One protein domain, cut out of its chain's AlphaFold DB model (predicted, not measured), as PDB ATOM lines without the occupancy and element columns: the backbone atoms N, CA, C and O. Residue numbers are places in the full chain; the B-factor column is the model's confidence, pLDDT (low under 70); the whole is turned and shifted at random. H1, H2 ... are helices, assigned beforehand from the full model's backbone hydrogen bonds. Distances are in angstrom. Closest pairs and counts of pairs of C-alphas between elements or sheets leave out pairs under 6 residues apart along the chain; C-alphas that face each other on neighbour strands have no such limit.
ATOM      1  N   SER A   3     158.112  99.221 131.059       75.94
ATOM      2  CA  SER A   3     158.089  99.631 132.462       75.94
ATOM      3  C   SER A   3     156.640  99.684 132.944       75.94
ATOM      4  O   SER A   3     155.774 100.152 132.210       75.94
ATOM      5  N   ASP A   4     156.392  99.258 134.183       78.56
ATOM      6  CA  ASP A   4     155.064  99.267 134.824       78.56
ATOM      7  C   ASP A   4     154.368 100.646 134.723       78.56
ATOM      8  O   ASP A   4     153.158 100.746 134.550       78.56
ATOM      9  N   VAL A   5     155.151 101.731 134.709       81.00
ATOM     10  CA  VAL A   5     154.662 103.105 134.489       81.00
ATOM     11  C   VAL A   5     154.067 103.307 133.088       81.00
ATOM     12  O   VAL A   5     152.955 103.808 132.976       81.00
ATOM     13  N   ARG A   6     154.757 102.865 132.028       80.69
ATOM     14  CA  ARG A   6     154.288 103.027 130.639       80.69
ATOM     15  C   ARG A   6     153.041 102.195 130.358       80.69
ATOM     16  O   ARG A   6     152.168 102.615 129.609       80.69
ATOM     17  N   GLN A   7     152.948 101.021 130.982       84.62
ATOM     18  CA  GLN A   7     151.754 100.184 130.898       84.62
ATOM     19  C   GLN A   7     150.539 100.889 131.521       84.62
ATOM     20  O   GLN A   7     149.485 100.955 130.895       84.62
ATOM     21  N   LYS A   8     150.699 101.486 132.709       87.44
ATOM     22  CA  LYS A   8     149.632 102.248 133.382       87.44
ATOM     23  C   LYS A   8     149.204 103.491 132.600       87.44
ATOM     24  O   LYS A   8     148.016 103.795 132.544       87.44
ATOM     25  N   GLU A   9     150.151 104.199 131.986       88.56
ATOM     26  CA  GLU A   9     149.860 105.346 131.115       88.56
ATOM     27  C   GLU A   9     149.043 104.930 129.887       88.56
ATOM     28  O   GLU A   9     148.039 105.570 129.571       88.56
ATOM     29  N   LEU A  10     149.418 103.823 129.240       87.12
ATOM     30  CA  LEU A  10     148.691 103.279 128.096       87.12
ATOM     31  C   LEU A  10     147.276 102.814 128.477       87.12
ATOM     32  O   LEU A  10     146.323 103.068 127.741       87.12
ATOM     33  N   GLU A  11     147.115 102.169 129.633       88.00
ATOM     34  CA  GLU A  11     145.803 101.765 130.155       88.00
ATOM     35  C   GLU A  11     144.905 102.973 130.432       88.00
ATOM     36  O   GLU A  11     143.758 103.007 129.982       88.00
ATOM     37  N   ALA A  12     145.426 103.993 131.119       91.94
ATOM     38  CA  ALA A  12     144.690 105.224 131.392       91.94
ATOM     39  C   ALA A  12     144.299 105.953 130.096       91.94
ATOM     40  O   ALA A  12     143.165 106.420 129.966       91.94
ATOM     41  N   PHE A  13     145.207 105.995 129.118       91.81
ATOM     42  CA  PHE A  13     144.945 106.554 127.797       91.81
ATOM     43  C   PHE A  13     143.776 105.844 127.108       91.81
ATOM     44  O   PHE A  13     142.823 106.501 126.688       91.81
ATOM     45  N   TRP A  14     143.794 104.512 127.034       92.44
ATOM     46  CA  TRP A  14     142.716 103.759 126.390       92.44
ATOM     47  C   TRP A  14     141.384 103.865 127.131       92.44
ATOM     48  O   TRP A  14     140.341 103.963 126.483       92.44
ATOM     49  N   LEU A  15     141.391 103.909 128.466       91.69
ATOM     50  CA  LEU A  15     140.176 104.157 129.246       91.69
ATOM     51  C   LEU A  15     139.535 105.499 128.873       91.69
ATOM     52  O   LEU A  15     138.324 105.559 128.646       91.69
ATOM     53  N   GLU A  16     140.343 106.550 128.738       94.81
ATOM     54  CA  GLU A  16     139.879 107.872 128.315       94.81
ATOM     55  C   GLU A  16     139.394 107.873 126.854       94.81
ATOM     56  O   GLU A  16     138.341 108.441 126.556       94.81
ATOM     57  N   VAL A  17     140.097 107.188 125.943       93.44
ATOM     58  CA  VAL A  17     139.668 107.024 124.540       93.44
ATOM     59  C   VAL A  17     138.279 106.387 124.470       93.44
ATOM     60  O   VAL A  17     137.386 106.915 123.805       93.44
ATOM     61  N   ILE A  18     138.065 105.283 125.187       91.31
ATOM     62  CA  ILE A  18     136.775 104.586 125.202       91.31
ATOM     63  C   ILE A  18     135.693 105.447 125.858       91.31
ATOM     64  O   ILE A  18     134.569 105.504 125.353       91.31
ATOM     65  N   HIS A  19     136.011 106.145 126.950       90.56
ATOM     66  CA  HIS A  19     135.077 107.062 127.597       90.56
ATOM     67  C   HIS A  19     134.600 108.156 126.628       90.56
ATOM     68  O   HIS A  19     133.394 108.327 126.433       90.56
ATOM     69  N   ARG A  20     135.528 108.837 125.946       93.25
ATOM     70  CA  ARG A  20     135.204 109.873 124.951       93.25
ATOM     71  C   ARG A  20     134.433 109.317 123.760       93.25
ATOM     72  O   ARG A  20     133.483 109.956 123.316       93.25
ATOM     73  N   ALA A  21     134.798 108.134 123.267       91.00
ATOM     74  CA  ALA A  21     134.081 107.483 122.175       91.00
ATOM     75  C   ALA A  21     132.612 107.229 122.544       91.00
ATOM     76  O   ALA A  21     131.722 107.618 121.794       91.00
ATOM     77  N   LYS A  22     132.333 106.684 123.736       88.56
ATOM     78  CA  LYS A  22     130.953 106.484 124.219       88.56
ATOM     79  C   LYS A  22     130.156 107.788 124.271       88.56
ATOM     80  O   LYS A  22     129.001 107.821 123.848       88.56
ATOM     81  N   MET A  23     130.779 108.857 124.764       89.50
ATOM     82  CA  MET A  23     130.153 110.179 124.839       89.50
ATOM     83  C   MET A  23     129.854 110.761 123.454       89.50
ATOM     84  O   MET A  23     128.814 111.376 123.261       89.50
ATOM     85  N   LEU A  24     130.739 110.561 122.475       90.44
ATOM     86  CA  LEU A  24     130.506 111.026 121.109       90.44
ATOM     87  C   LEU A  24     129.478 110.178 120.362       90.44
ATOM     88  O   LEU A  24     128.697 110.729 119.592       90.44
ATOM     89  N   LEU A  25     129.451 108.864 120.596       88.19
ATOM     90  CA  LEU A  25     128.489 107.963 119.968       88.19
ATOM     91  C   LEU A  25     127.045 108.320 120.353       88.19
ATOM     92  O   LEU A  25     126.162 108.278 119.501       88.19
ATOM     93  N   SER A  26     126.798 108.720 121.606       85.25
ATOM     94  CA  SER A  26     125.465 109.156 122.050       85.25
ATOM     95  C   SER A  26     125.028 110.497 121.434       85.25
ATOM     96  O   SER A  26     123.831 110.740 121.263       85.25
ATOM     97  N   ASP A  27     125.984 111.342 121.037       85.75
ATOM     98  CA  ASP A  27     125.752 112.604 120.320       85.75
ATOM     99  C   ASP A  27     125.639 112.408 118.792       85.75
ATOM    100  O   ASP A  27     125.356 113.353 118.056       85.75
ATOM    101  N   MET A  28     125.840 111.189 118.284       90.25
ATOM    102  CA  MET A  28     126.010 110.932 116.856       90.25
ATOM    103  C   MET A  28     124.688 110.680 116.112       90.25
ATOM    104  O   MET A  28     123.800 109.969 116.580       90.25
ATOM    105  N   ASN A  29     124.571 111.215 114.897       92.62
ATOM    106  CA  ASN A  29     123.584 110.801 113.905       92.62
ATOM    107  C   ASN A  29     124.164 109.662 113.054       92.62
ATOM    108  O   ASN A  29     124.880 109.886 112.078       92.62
ATOM    109  N   VAL A  30     123.829 108.429 113.432       90.69
ATOM    110  CA  VAL A  30     124.313 107.210 112.769       90.69
ATOM    111  C   VAL A  30     123.834 107.111 111.311       90.69
ATOM    112  O   VAL A  30     124.574 106.636 110.453       90.69
ATOM    113  N   GLY A  31     122.636 107.612 110.991       89.69
ATOM    114  CA  GLY A  31     122.130 107.625 109.615       89.69
ATOM    115  C   GLY A  31     122.992 108.487 108.691       89.69
ATOM    116  O   GLY A  31     123.398 108.035 107.621       89.69
ATOM    117  N   SER A  32     123.349 109.694 109.136       92.31
ATOM    118  CA  SER A  32     124.263 110.576 108.396       92.31
ATOM    119  C   SER A  32     125.666 109.986 108.261       92.31
ATOM    120  O   SER A  32     126.312 110.172 107.233       92.31
ATOM    121  N   PHE A  33     126.122 109.212 109.247       94.69
ATOM    122  CA  PHE A  33     127.389 108.497 109.133       94.69
ATOM    123  C   PHE A  33     127.366 107.446 108.025       94.69
ATOM    124  O   PHE A  33     128.325 107.346 107.263       94.69
ATOM    125  N   TYR A  34     126.278 106.683 107.896       92.94
ATOM    126  CA  TYR A  34     126.155 105.724 106.800       92.94
ATOM    127  C   TYR A  34     126.090 106.415 105.433       92.94
ATOM    128  O   TYR A  34     126.726 105.940 104.497       92.94
ATOM    129  N   GLN A  35     125.448 107.581 105.337       93.06
ATOM    130  CA  GLN A  35     125.472 108.401 104.119       93.06
ATOM    131  C   GLN A  35     126.890 108.882 103.775       93.06
ATOM    132  O   GLN A  35     127.321 108.765 102.630       93.06
ATOM    133  N   TRP A  36     127.651 109.364 104.764       96.12
ATOM    134  CA  TRP A  36     129.066 109.708 104.581       96.12
ATOM    135  C   TRP A  36     129.896 108.491 104.146       96.12
ATOM    136  O   TRP A  36     130.734 108.573 103.247       96.12
ATOM    137  N   ARG A  37     129.651 107.327 104.757       94.50
ATOM    138  CA  ARG A  37     130.334 106.081 104.400       94.50
ATOM    139  C   ARG A  37     130.086 105.713 102.938       94.50
ATOM    140  O   ARG A  37     131.031 105.356 102.234       94.50
ATOM    141  N   GLU A  38     128.836 105.800 102.491       94.50
ATOM    142  CA  GLU A  38     128.449 105.559 101.101       94.50
ATOM    143  C   GLU A  38     129.096 106.572 100.147       94.50
ATOM    144  O   GLU A  38     129.610 106.170  99.102       94.50
ATOM    145  N   SER A  39     129.149 107.858 100.520       95.88
ATOM    146  CA  SER A  39     129.730 108.921  99.685       95.88
ATOM    147  C   SER A  39     131.249 108.781  99.512       95.88
ATOM    148  O   SER A  39     131.783 108.990  98.419       95.88
ATOM    149  N   VAL A  40     131.965 108.375 100.564       96.44
ATOM    150  CA  VAL A  40     133.427 108.193 100.539       96.44
ATOM    151  C   VAL A  40     133.836 106.833  99.965       96.44
ATOM    152  O   VAL A  40     134.843 106.727  99.252       96.44
ATOM    153  N   GLY A  41     133.072 105.789 100.276       94.81
ATOM    154  CA  GLY A  41     133.299 104.416  99.850       94.81
ATOM    155  C   GLY A  41     134.259 103.623 100.746       94.81
ATOM    156  O   GLY A  41     135.348 104.068 101.129       94.81
ATOM    157  N   ASP A  42     133.897 102.362 100.992       91.88
ATOM    158  CA  ASP A  42     134.572 101.444 101.921       91.88
ATOM    159  C   ASP A  42     136.083 101.298 101.693       91.88
ATOM    160  O   ASP A  42     136.850 101.132 102.643       91.88
ATOM    161  N   ARG A  43     136.555 101.367 100.440       95.25
ATOM    162  CA  ARG A  43     137.991 101.248 100.131       95.25
ATOM    163  C   ARG A  43     138.801 102.391 100.742       95.25
ATOM    164  O   ARG A  43     139.893 102.146 101.255       95.25
ATOM    165  N   LYS A  44     138.305 103.628 100.652       96.19
ATOM    166  CA  LYS A  44     138.992 104.803 101.205       96.19
ATOM    167  C   LYS A  44     138.931 104.787 102.727       96.19
ATOM    168  O   LYS A  44     139.944 105.031 103.369       96.19
ATOM    169  N   ILE A  45     137.797 104.384 103.290       95.44
ATOM    170  CA  ILE A  45     137.618 104.300 104.742       95.44
ATOM    171  C   ILE A  45     138.519 103.221 105.355       95.44
ATOM    172  O   ILE A  45     139.198 103.474 106.344       95.44
ATOM    173  N   LYS A  46     138.641 102.047 104.722       93.50
ATOM    174  CA  LYS A  46     139.602 101.013 105.152       93.50
ATOM    175  C   LYS A  46     141.051 101.502 105.113       93.50
ATOM    176  O   LYS A  46     141.847 101.103 105.954       93.50
ATOM    177  N   ARG A  47     141.413 102.346 104.140       95.31
ATOM    178  CA  ARG A  47     142.744 102.975 104.087       95.31
ATOM    179  C   ARG A  47     142.927 103.995 105.206       95.31
ATOM    180  O   ARG A  47     143.977 103.983 105.831       95.31
ATOM    181  N   LEU A  48     141.913 104.819 105.471       95.94
ATOM    182  CA  LEU A  48     141.922 105.760 106.588       95.94
ATOM    183  C   LEU A  48     142.153 105.026 107.915       95.94
ATOM    184  O   LEU A  48     143.070 105.387 108.639       95.94
ATOM    185  N   LEU A  49     141.393 103.963 108.194       94.62
ATOM    186  CA  LEU A  49     141.544 103.182 109.427       94.62
ATOM    187  C   LEU A  49     142.974 102.651 109.609       94.62
ATOM    188  O   LEU A  49     143.527 102.779 110.694       94.62
ATOM    189  N   LYS A  50     143.606 102.145 108.542       93.69
ATOM    190  CA  LYS A  50     145.013 101.706 108.583       93.69
ATOM    191  C   LYS A  50     146.001 102.836 108.871       93.69
ATOM    192  O   LYS A  50     147.029 102.599 109.487       93.69
ATOM    193  N   LEU A  51     145.729 104.051 108.396       93.62
ATOM    194  CA  LEU A  51     146.570 105.211 108.704       93.62
ATOM    195  C   LEU A  51     146.380 105.659 110.155       93.62
ATOM    196  O   LEU A  51     147.348 105.998 110.822       93.62
ATOM    197  N   MET A  52     145.144 105.621 110.653       94.44
ATOM    198  CA  MET A  52     144.827 105.972 112.038       94.44
ATOM    199  C   MET A  52     145.451 105.002 113.048       94.44
ATOM    200  O   MET A  52     145.779 105.436 114.146       94.44
ATOM    201  N   GLU A  53     145.665 103.734 112.676       91.75
ATOM    202  CA  GLU A  53     146.361 102.734 113.509       91.75
ATOM    203  C   GLU A  53     147.769 103.176 113.937       91.75
ATOM    204  O   GLU A  53     148.236 102.778 115.000       91.75
ATOM    205  N   LEU A  54     148.414 104.055 113.164       90.44
ATOM    206  CA  LEU A  54     149.728 104.616 113.490       90.44
ATOM    207  C   LEU A  54     149.682 105.646 114.631       90.44
ATOM    208  O   LEU A  54     150.725 105.985 115.177       90.44
ATOM    209  N   LEU A  55     148.491 106.142 114.984       92.19
ATOM    210  CA  LEU A  55     148.276 107.220 115.956       92.19
ATOM    211  C   LEU A  55     147.444 106.760 117.164       92.19
ATOM    212  O   LEU A  55     146.742 107.555 117.786       92.19
ATOM    213  N   LEU A  56     147.482 105.461 117.482       90.38
ATOM    214  CA  LEU A  56     146.754 104.851 118.603       90.38
ATOM    215  C   LEU A  56     147.597 104.766 119.887       90.38
ATOM    216  O   LEU A  56     147.479 103.808 120.650       90.38
ATOM    217  N   CYS A  57     148.453 105.758 120.125       86.50
ATOM    218  CA  CYS A  57     149.306 105.829 121.312       86.50
ATOM    219  C   CYS A  57     149.353 107.246 121.911       86.50
ATOM    220  O   CYS A  57     149.189 108.230 121.178       86.50
ATOM    221  N   PRO A  58     149.596 107.376 123.228       86.75
ATOM    222  CA  PRO A  58     149.685 108.678 123.888       86.75
ATOM    223  C   PRO A  58     150.879 109.524 123.416       86.75
ATOM    224  O   PRO A  58     150.848 110.746 123.546       86.75
ATOM    225  N   GLU A  59     151.904 108.905 122.827       89.75
ATOM    226  CA  GLU A  59     153.091 109.577 122.287       89.75
ATOM    227  C   GLU A  59     152.921 110.080 120.842       89.75
ATOM    228  O   GLU A  59     153.878 110.585 120.252       89.75
ATOM    229  N   SER A  60     151.721 109.954 120.265       89.31
ATOM    230  CA  SER A  60     151.439 110.353 118.881       89.31
ATOM    231  C   SER A  60     151.821 111.810 118.609       89.31
ATOM    232  O   SER A  60     151.515 112.723 119.385       89.31
ATOM    233  N   SER A  61     152.458 112.055 117.461       93.00
ATOM    234  CA  SER A  61     152.904 113.396 117.097       93.00
ATOM    235  C   SER A  61     151.724 114.316 116.799       93.00
ATOM    236  O   SER A  61     150.858 114.016 115.973       93.00
ATOM    237  N   LYS A  62     151.747 115.518 117.384       94.88
ATOM    238  CA  LYS A  62     150.772 116.579 117.081       94.88
ATOM    239  C   LYS A  62     150.711 116.908 115.588       94.88
ATOM    240  O   LYS A  62     149.634 117.205 115.080       94.88
ATOM    241  N   LEU A  63     151.853 116.855 114.894       95.12
ATOM    242  CA  LEU A  63     151.929 117.122 113.454       95.12
ATOM    243  C   LEU A  63     151.237 116.025 112.643       95.12
ATOM    244  O   LEU A  63     150.527 116.336 111.693       95.12
ATOM    245  N   GLU A  64     151.394 114.762 113.033       94.50
ATOM    246  CA  GLU A  64     150.754 113.634 112.349       94.50
ATOM    247  C   GLU A  64     149.238 113.631 112.577       94.50
ATOM    248  O   GLU A  64     148.470 113.416 111.641       94.50
ATOM    249  N   ILE A  65     148.793 113.961 113.795       96.06
ATOM    250  CA  ILE A  65     147.368 114.129 114.117       96.06
ATOM    251  C   ILE A  65     146.759 115.281 113.308       96.06
ATOM    252  O   ILE A  65     145.675 115.133 112.739       96.06
ATOM    253  N   ASN A  66     147.446 116.423 113.234       95.88
ATOM    254  CA  ASN A  66     147.004 117.562 112.433       95.88
ATOM    255  C   ASN A  66     146.917 117.188 110.945       95.88
ATOM    256  O   ASN A  66     145.873 117.397 110.333       95.88
ATOM    257  N   PHE A  67     147.966 116.565 110.402       95.62
ATOM    258  CA  PHE A  67     148.006 116.100 109.017       95.62
ATOM    259  C   PHE A  67     146.850 115.148 108.700       95.62
ATOM    260  O   PHE A  67     146.157 115.317 107.697       95.62
ATOM    261  N   LEU A  68     146.596 114.165 109.569       96.19
ATOM    262  CA  LEU A  68     145.529 113.199 109.338       96.19
ATOM    263  C   LEU A  68     144.143 113.844 109.468       96.19
ATOM    264  O   LEU A  68     143.243 113.513 108.697       96.19
ATOM    265  N   THR A  69     143.982 114.811 110.378       96.44
ATOM    266  CA  THR A  69     142.754 115.613 110.490       96.44
ATOM    267  C   THR A  69     142.502 116.401 109.208       96.44
ATOM    268  O   THR A  69     141.402 116.341 108.659       96.44
ATOM    269  N   ASP A  70     143.514 117.103 108.702       96.44
ATOM    270  CA  ASP A  70     143.414 117.891 107.474       96.44
ATOM    271  C   ASP A  70     143.103 117.007 106.258       96.44
ATOM    272  O   ASP A  70     142.226 117.326 105.453       96.44
ATOM    273  N   MET A  71     143.731 115.831 106.168       96.56
ATOM    274  CA  MET A  71     143.441 114.842 105.128       96.56
ATOM    275  C   MET A  71     141.985 114.349 105.193       96.56
ATOM    276  O   MET A  71     141.333 114.229 104.155       96.56
ATOM    277  N   ILE A  72     141.446 114.084 106.389       96.88
ATOM    278  CA  ILE A  72     140.033 113.708 106.560       96.88
ATOM    279  C   ILE A  72     139.126 114.840 106.064       96.88
ATOM    280  O   ILE A  72     138.216 114.592 105.269       96.88
ATOM    281  N   ILE A  73     139.393 116.078 106.492       95.50
ATOM    282  CA  ILE A  73     138.609 117.263 106.113       95.50
ATOM    283  C   ILE A  73     138.610 117.457 104.596       95.50
ATOM    284  O   ILE A  73     137.541 117.626 104.009       95.50
ATOM    285  N   SER A  74     139.786 117.422 103.973       95.44
ATOM    286  CA  SER A  74     139.978 117.819 102.577       95.44
ATOM    287  C   SER A  74     139.723 116.705 101.559       95.44
ATOM    288  O   SER A  74     139.293 116.998 100.447       95.44
ATOM    289  N   GLN A  75     139.965 115.434 101.904       95.31
ATOM    290  CA  GLN A  75     139.952 114.330 100.926       95.31
ATOM    291  C   GLN A  75     138.853 113.290 101.154       95.31
ATOM    292  O   GLN A  75     138.562 112.498 100.250       95.31
ATOM    293  N   LEU A  76     138.260 113.253 102.349       96.12
ATOM    294  CA  LEU A  76     137.292 112.229 102.754       96.12
ATOM    295  C   LEU A  76     135.960 112.842 103.186       96.12
ATOM    296  O   LEU A  76     135.308 112.311 104.081       96.12
ATOM    297  N   ASN A  77     135.568 113.966 102.578       94.62
ATOM    298  CA  ASN A  77     134.356 114.711 102.931       94.62
ATOM    299  C   ASN A  77     134.232 114.908 104.450       94.62
ATOM    300  O   ASN A  77     133.169 114.704 105.032       94.62
ATOM    301  N   GLY A  78     135.327 115.276 105.123       92.56
ATOM    302  CA  GLY A  78     135.357 115.293 106.584       92.56
ATOM    303  C   GLY A  78     134.340 116.249 107.206       92.56
ATOM    304  O   GLY A  78     133.920 116.025 108.332       92.56
ATOM    305  N   GLN A  79     133.871 117.269 106.479       92.81
ATOM    306  CA  GLN A  79     132.751 118.104 106.932       92.81
ATOM    307  C   GLN A  79     131.457 117.295 107.136       92.81
ATOM    308  O   GLN A  79     130.761 117.514 108.126       92.81
ATOM    309  N   GLU A  80     131.156 116.336 106.252       94.25
ATOM    310  CA  GLU A  80     130.022 115.412 106.409       94.25
ATOM    311  C   GLU A  80     130.262 114.431 107.560       94.25
ATOM    312  O   GLU A  80     129.370 114.201 108.371       94.25
ATOM    313  N   LEU A  81     131.484 113.907 107.703       96.12
ATOM    314  CA  LEU A  81     131.827 113.058 108.848       96.12
ATOM    315  C   LEU A  81     131.631 113.804 110.172       96.12
ATOM    316  O   LEU A  81     130.998 113.296 111.092       96.12
ATOM    317  N   PHE A  82     132.171 115.016 110.286       95.19
ATOM    318  CA  PHE A  82     132.111 115.767 111.532       95.19
ATOM    319  C   PHE A  82     130.701 116.274 111.832       95.19
ATOM    320  O   PHE A  82     130.333 116.340 113.004       95.19
ATOM    321  N   SER A  83     129.874 116.561 110.822       93.81
ATOM    322  CA  SER A  83     128.468 116.925 111.044       93.81
ATOM    323  C   SER A  83     127.633 115.780 111.630       93.81
ATOM    324  O   SER A  83     126.601 116.044 112.248       93.81
ATOM    325  N   CYS A  84     128.105 114.528 111.537       94.38
ATOM    326  CA  CYS A  84     127.475 113.394 112.213       94.38
ATOM    327  C   CYS A  84     127.465 113.569 113.737       94.38
ATOM    328  O   CYS A  84     126.561 113.067 114.394       94.38
ATOM    329  N   PHE A  85     128.422 114.296 114.317       92.19
ATOM    330  CA  PHE A  85     128.536 114.505 115.763       92.19
ATOM    331  C   PHE A  85     127.856 115.812 116.192       92.19
ATOM    332  O   PHE A  85     128.548 116.732 116.614       92.19
ATOM    333  N   LYS A  86     126.531 115.921 116.022       85.44
ATOM    334  CA  LYS A  86     125.670 117.093 116.328       85.44
ATOM    335  C   LYS A  86     126.426 118.363 116.767       85.44
ATOM    336  O   LYS A  86     126.821 119.171 115.927       85.44
ATOM    337  N   ILE A  87     126.619 118.561 118.074       81.38
ATOM    338  CA  ILE A  87     127.239 119.775 118.636       81.38
ATOM    339  C   ILE A  87     128.767 119.619 118.700       81.38
ATOM    340  O   ILE A  87     129.514 120.593 118.576       81.38
ATOM    341  N   SER A  88     129.244 118.385 118.855       88.06
ATOM    342  CA  SER A  88     130.648 118.050 119.103       88.06
ATOM    343  C   SER A  88     131.542 118.085 117.855       88.06
ATOM    344  O   SER A  88     132.751 118.271 117.972       88.06
ATOM    345  N   GLY A  89     130.980 117.982 116.651       89.81
ATOM    346  CA  GLY A  89     131.701 117.811 115.387       89.81
ATOM    347  C   GLY A  89     132.724 118.895 115.088       89.81
ATOM    348  O   GLY A  89     133.897 118.617 114.836       89.81
ATOM    349  N   LYS A  90     132.301 120.160 115.204       90.62
ATOM    350  CA  LYS A  90     133.192 121.316 115.019       90.62
ATOM    351  C   LYS A  90     134.337 121.319 116.032       90.62
ATOM    352  O   LYS A  90     135.444 121.744 115.705       90.62
ATOM    353  N   LYS A  91     134.075 120.857 117.259       91.56
ATOM    354  CA  LYS A  91     135.088 120.762 118.312       91.56
ATOM    355  C   LYS A  91     136.098 119.663 117.991       91.56
ATOM    356  O   LYS A  91     137.285 119.934 118.091       91.56
ATOM    357  N   ILE A  92     135.649 118.487 117.545       91.88
ATOM    358  CA  ILE A  92     136.533 117.381 117.140       91.88
ATOM    359  C   ILE A  92     137.484 117.846 116.035       91.88
ATOM    360  O   ILE A  92     138.695 117.747 116.199       91.88
ATOM    361  N   ALA A  93     136.953 118.438 114.960       93.12
ATOM    362  CA  ALA A  93     137.777 118.949 113.865       93.12
ATOM    363  C   ALA A  93     138.808 119.981 114.357       93.12
ATOM    364  O   ALA A  93     139.982 119.922 114.002       93.12
ATOM    365  N   LYS A  94     138.392 120.910 115.228       94.75
ATOM    366  CA  LYS A  94     139.275 121.944 115.776       94.75
ATOM    367  C   LYS A  94     140.379 121.376 116.672       94.75
ATOM    368  O   LYS A  94     141.519 121.818 116.560       94.75
ATOM    369  N   GLU A  95     140.057 120.453 117.574       95.06
ATOM    370  CA  GLU A  95     141.048 119.845 118.471       95.06
ATOM    371  C   GLU A  95     141.981 118.886 117.715       95.06
ATOM    372  O   GLU A  95     143.185 118.892 117.965       95.06
ATOM    373  N   GLY A  96     141.485 118.174 116.697       94.19
ATOM    374  CA  GLY A  96     142.323 117.417 115.763       94.19
ATOM    375  C   GLY A  96     143.333 118.308 115.037       94.19
ATOM    376  O   GLY A  96     144.528 118.018 115.024       94.19
ATOM    377  N   MET A  97     142.902 119.479 114.557       96.25
ATOM    378  CA  MET A  97     143.812 120.466 113.960       96.25
ATOM    379  C   MET A  97     144.809 121.070 114.963       96.25
ATOM    380  O   MET A  97     145.826 121.617 114.547       96.25
ATOM    381  N   LYS A  98     144.580 120.960 116.274       96.31
ATOM    382  CA  LYS A  98     145.564 121.339 117.306       96.31
ATOM    383  C   LYS A  98     146.481 120.185 117.725       96.31
ATOM    384  O   LYS A  98     147.375 120.396 118.547       96.31
ATOM    385  N   GLY A  99     146.268 118.987 117.183       94.19
ATOM    386  CA  GLY A  99     147.030 117.796 117.530       94.19
ATOM    387  C   GLY A  99     146.619 117.163 118.861       94.19
ATOM    388  O   GLY A  99     147.489 116.693 119.588       94.19
ATOM    389  N   ASP A 100     145.330 117.186 119.226       95.75
ATOM    390  CA  ASP A 100     144.839 116.445 120.399       95.75
ATOM    391  C   ASP A 100     145.063 114.934 120.203       95.75
ATOM    392  O   ASP A 100     144.503 114.324 119.288       95.75
ATOM    393  N   ILE A 101     145.869 114.338 121.090       94.88
ATOM    394  CA  ILE A 101     146.268 112.922 121.065       94.88
ATOM    395  C   ILE A 101     145.089 111.950 121.141       94.88
ATOM    396  O   ILE A 101     145.213 110.808 120.721       94.88
ATOM    397  N   TYR A 102     143.930 112.395 121.629       95.38
ATOM    398  CA  TYR A 102     142.725 111.578 121.685       95.38
ATOM    399  C   TYR A 102     141.899 111.652 120.400       95.38
ATOM    400  O   TYR A 102     141.054 110.789 120.182       95.38
ATOM    401  N   CYS A 103     142.117 112.644 119.530       93.81
ATOM    402  CA  CYS A 103     141.255 112.867 118.371       93.81
ATOM    403  C   CYS A 103     141.243 111.663 117.416       93.81
ATOM    404  O   CYS A 103     140.170 111.199 117.027       93.81
ATOM    405  N   MET A 104     142.419 111.136 117.061       94.50
ATOM    406  CA  MET A 104     142.525 109.992 116.147       94.50
ATOM    407  C   MET A 104     142.088 108.674 116.784       94.50
ATOM    408  O   MET A 104     141.235 108.018 116.190       94.50
ATOM    409  N   PRO A 105     142.551 108.290 117.987       95.06
ATOM    410  CA  PRO A 105     142.083 107.064 118.628       95.06
ATOM    411  C   PRO A 105     140.571 107.022 118.840       95.06
ATOM    412  O   PRO A 105     139.932 106.011 118.556       95.06
ATOM    413  N   VAL A 106     139.974 108.131 119.288       95.75
ATOM    414  CA  VAL A 106     138.526 108.203 119.513       95.75
ATOM    415  C   VAL A 106     137.770 108.052 118.196       95.75
ATOM    416  O   VAL A 106     136.835 107.254 118.107       95.75
ATOM    417  N   LEU A 107     138.187 108.776 117.154       95.12
ATOM    418  CA  LEU A 107     137.553 108.689 115.841       95.12
ATOM    419  C   LEU A 107     137.747 107.300 115.207       95.12
ATOM    420  O   LEU A 107     136.816 106.779 114.595       95.12
ATOM    421  N   TYR A 108     138.910 106.669 115.404       95.44
ATOM    422  CA  TYR A 108     139.196 105.307 114.950       95.44
ATOM    423  C   TYR A 108     138.226 104.310 115.577       95.44
ATOM    424  O   TYR A 108     137.564 103.575 114.846       95.44
ATOM    425  N   VAL A 109     138.093 104.326 116.910       93.62
ATOM    426  CA  VAL A 109     137.180 103.433 117.640       93.62
ATOM    427  C   VAL A 109     135.752 103.583 117.121       93.62
ATOM    428  O   VAL A 109     135.094 102.580 116.859       93.62
ATOM    429  N   LEU A 110     135.285 104.815 116.907       93.31
ATOM    430  CA  LEU A 110     133.923 105.080 116.436       93.31
ATOM    431  C   LEU A 110     133.680 104.574 115.015       93.31
ATOM    432  O   LEU A 110     132.718 103.845 114.776       93.31
ATOM    433  N   ILE A 111     134.559 104.936 114.076       93.81
ATOM    434  CA  ILE A 111     134.441 104.506 112.678       93.81
ATOM    435  C   ILE A 111     134.523 102.979 112.601       93.81
ATOM    436  O   ILE A 111     133.729 102.354 111.902       93.81
ATOM    437  N   ARG A 112     135.464 102.370 113.332       92.25
ATOM    438  CA  ARG A 112     135.661 100.922 113.349       92.25
ATOM    439  C   ARG A 112     134.439 100.197 113.901       92.25
ATOM    440  O   ARG A 112     133.939  99.290 113.243       92.25
ATOM    441  N   TYR A 113     133.930 100.645 115.046       88.38
ATOM    442  CA  TYR A 113     132.733 100.095 115.673       88.38
ATOM    443  C   TYR A 113     131.529 100.133 114.726       88.38
ATOM    444  O   TYR A 113     130.888  99.110 114.513       88.38
ATOM    445  N   LEU A 114     131.253 101.277 114.095       87.25
ATOM    446  CA  LEU A 114     130.103 101.433 113.196       87.25
ATOM    447  C   LEU A 114     130.240 100.653 111.877       87.25
ATOM    448  O   LEU A 114     129.241 100.335 111.234       87.25
ATOM    449  N   ILE A 115     131.467 100.352 111.446       87.50
ATOM    450  CA  ILE A 115     131.707  99.553 110.238       87.50
ATOM    451  C   ILE A 115     131.605  98.061 110.522       87.50
ATOM    452  O   ILE A 115     130.994  97.349 109.725       87.50
ATOM    453  N   ASP A 116     132.206  97.600 111.619       80.94
ATOM    454  CA  ASP A 116     132.229  96.184 111.981       80.94
ATOM    455  C   ASP A 116     130.857  95.730 112.506       80.94
ATOM    456  O   ASP A 116     130.429  94.606 112.237       80.94
ATOM    457  N   ASN A 117     130.113  96.629 113.157       66.38
ATOM    458  CA  ASN A 117     128.799  96.347 113.712       66.38
ATOM    459  C   ASN A 117     127.655  96.967 112.894       66.38
ATOM    460  O   ASN A 117     126.903  97.820 113.369       66.38
ATOM    461  N   THR A 118     127.436  96.466 111.675       54.81
ATOM    462  CA  THR A 118     126.357  96.931 110.774       54.81
ATOM    463  C   THR A 118     124.926  96.657 111.276       54.81
ATOM    464  O   THR A 118     123.971  96.844 110.527       54.81
ATOM    465  N   ARG A 119     124.752  96.160 112.510       45.78
ATOM    466  CA  ARG A 119     123.460  95.816 113.132       45.78
ATOM    467  C   ARG A 119     123.089  96.680 114.347       45.78
ATOM    468  O   ARG A 119     122.037  96.434 114.927       45.78
ATOM    469  N   ILE A 120     123.911  97.650 114.759       46.00
ATOM    470  CA  ILE A 120     123.712  98.326 116.052       46.00
ATOM    471  C   ILE A 120     122.706  99.476 115.965       46.00
ATOM    472  O   ILE A 120     122.872 100.424 115.198       46.00
ATOM    473  N   VAL A 121     121.667  99.360 116.798       46.16
ATOM    474  CA  VAL A 121     120.515 100.270 116.928       46.16
ATOM    475  C   VAL A 121     120.508 100.963 118.310       46.16
ATOM    476  O   VAL A 121     119.695 101.856 118.533       46.16
ATOM    477  N   SER A 122     121.419 100.618 119.243       40.25
ATOM    478  CA  SER A 122     121.391 101.133 120.627       40.25
ATOM    479  C   SER A 122     122.773 101.263 121.315       40.25
ATOM    480  O   SER A 122     123.636 100.405 121.132       40.25
ATOM    481  N   PRO A 123     122.983 102.276 122.192       42.53
ATOM    482  CA  PRO A 123     124.167 102.414 123.058       42.53
ATOM    483  C   PRO A 123     124.406 101.258 124.047       42.53
ATOM    484  O   PRO A 123     125.530 101.085 124.516       42.53
ATOM    485  N   SER A 124     123.372 100.476 124.379       44.59
ATOM    486  CA  SER A 124     123.458  99.321 125.294       44.59
ATOM    487  C   SER A 124     124.306  98.170 124.747       44.59
ATOM    488  O   SER A 124     124.864  97.391 125.518       44.59
TER     489      SER A 124
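This is residues 3 to 124 of the 145 residues of an uncharacterized protein of Salmonella bongori (strain ATCC 43975 / DSM 13772 / NCTC 12419) (UniProt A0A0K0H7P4). The longest helix, H1, crosses one side of a cluster of six shorter helices with its later part, while its beginning at Asp 4 reaches out beyond them. H7 runs through the core of the cluster, with the hairpin of H3 and H4 and the hairpin of H5 and H6 round it and H2 beside H5 at one end. The printed part has 122 residues with seven named helices, H1 to H7 in order, and no named strand: all helix. The whole is compact, with a radius of gyration of the C-alphas of 14.0 A and spans of 44 by 33 by 27 A.

H1, residues 4 to 26, is 33.7 A long from C-alpha 4 at (155.064, 99.267, 134.824). H7, residues 103 to 116, is 20.0 A long and ends at C-alpha 116 at (132.229, 96.184, 111.981). H3, residues 42 to 55, measures 20.4 A and H4, residues 62 to 75, 19.6 A. H2 is residues 30 to 40, H5 residues 78 to 83 and H6 residues 89 to 97.

H1 touches the hub H7 with residues 17 to 25 alone, closest at the C-alphas of Ala 21 and Val 106, 5.2 A, at a steep tilt of 61 degrees. H7 touches H3, closest at the C-alphas of Met 52 and Met 104, 6.2 A. H4 touches H6, the closest C-alphas being Asn 66 and Met 97, 4.6 A. H2 touches H5 at a shallow tilt of 12 degrees, opposite ways, closest at the C-alphas of Trp 36 and Glu 80, 6.1 A. H1 and H3 are apart. Every O i to N i+4 pair is within hydrogen-bond range in H1, H2, H4, H5, H6 and H7, and 8 of 10 in H3.

The C-alphas farthest apart, Asp 4 and Ser 39, are 44.4 A apart. The printed part has no cut and no long link. Residues 117 to 124 have pLDDT under 70.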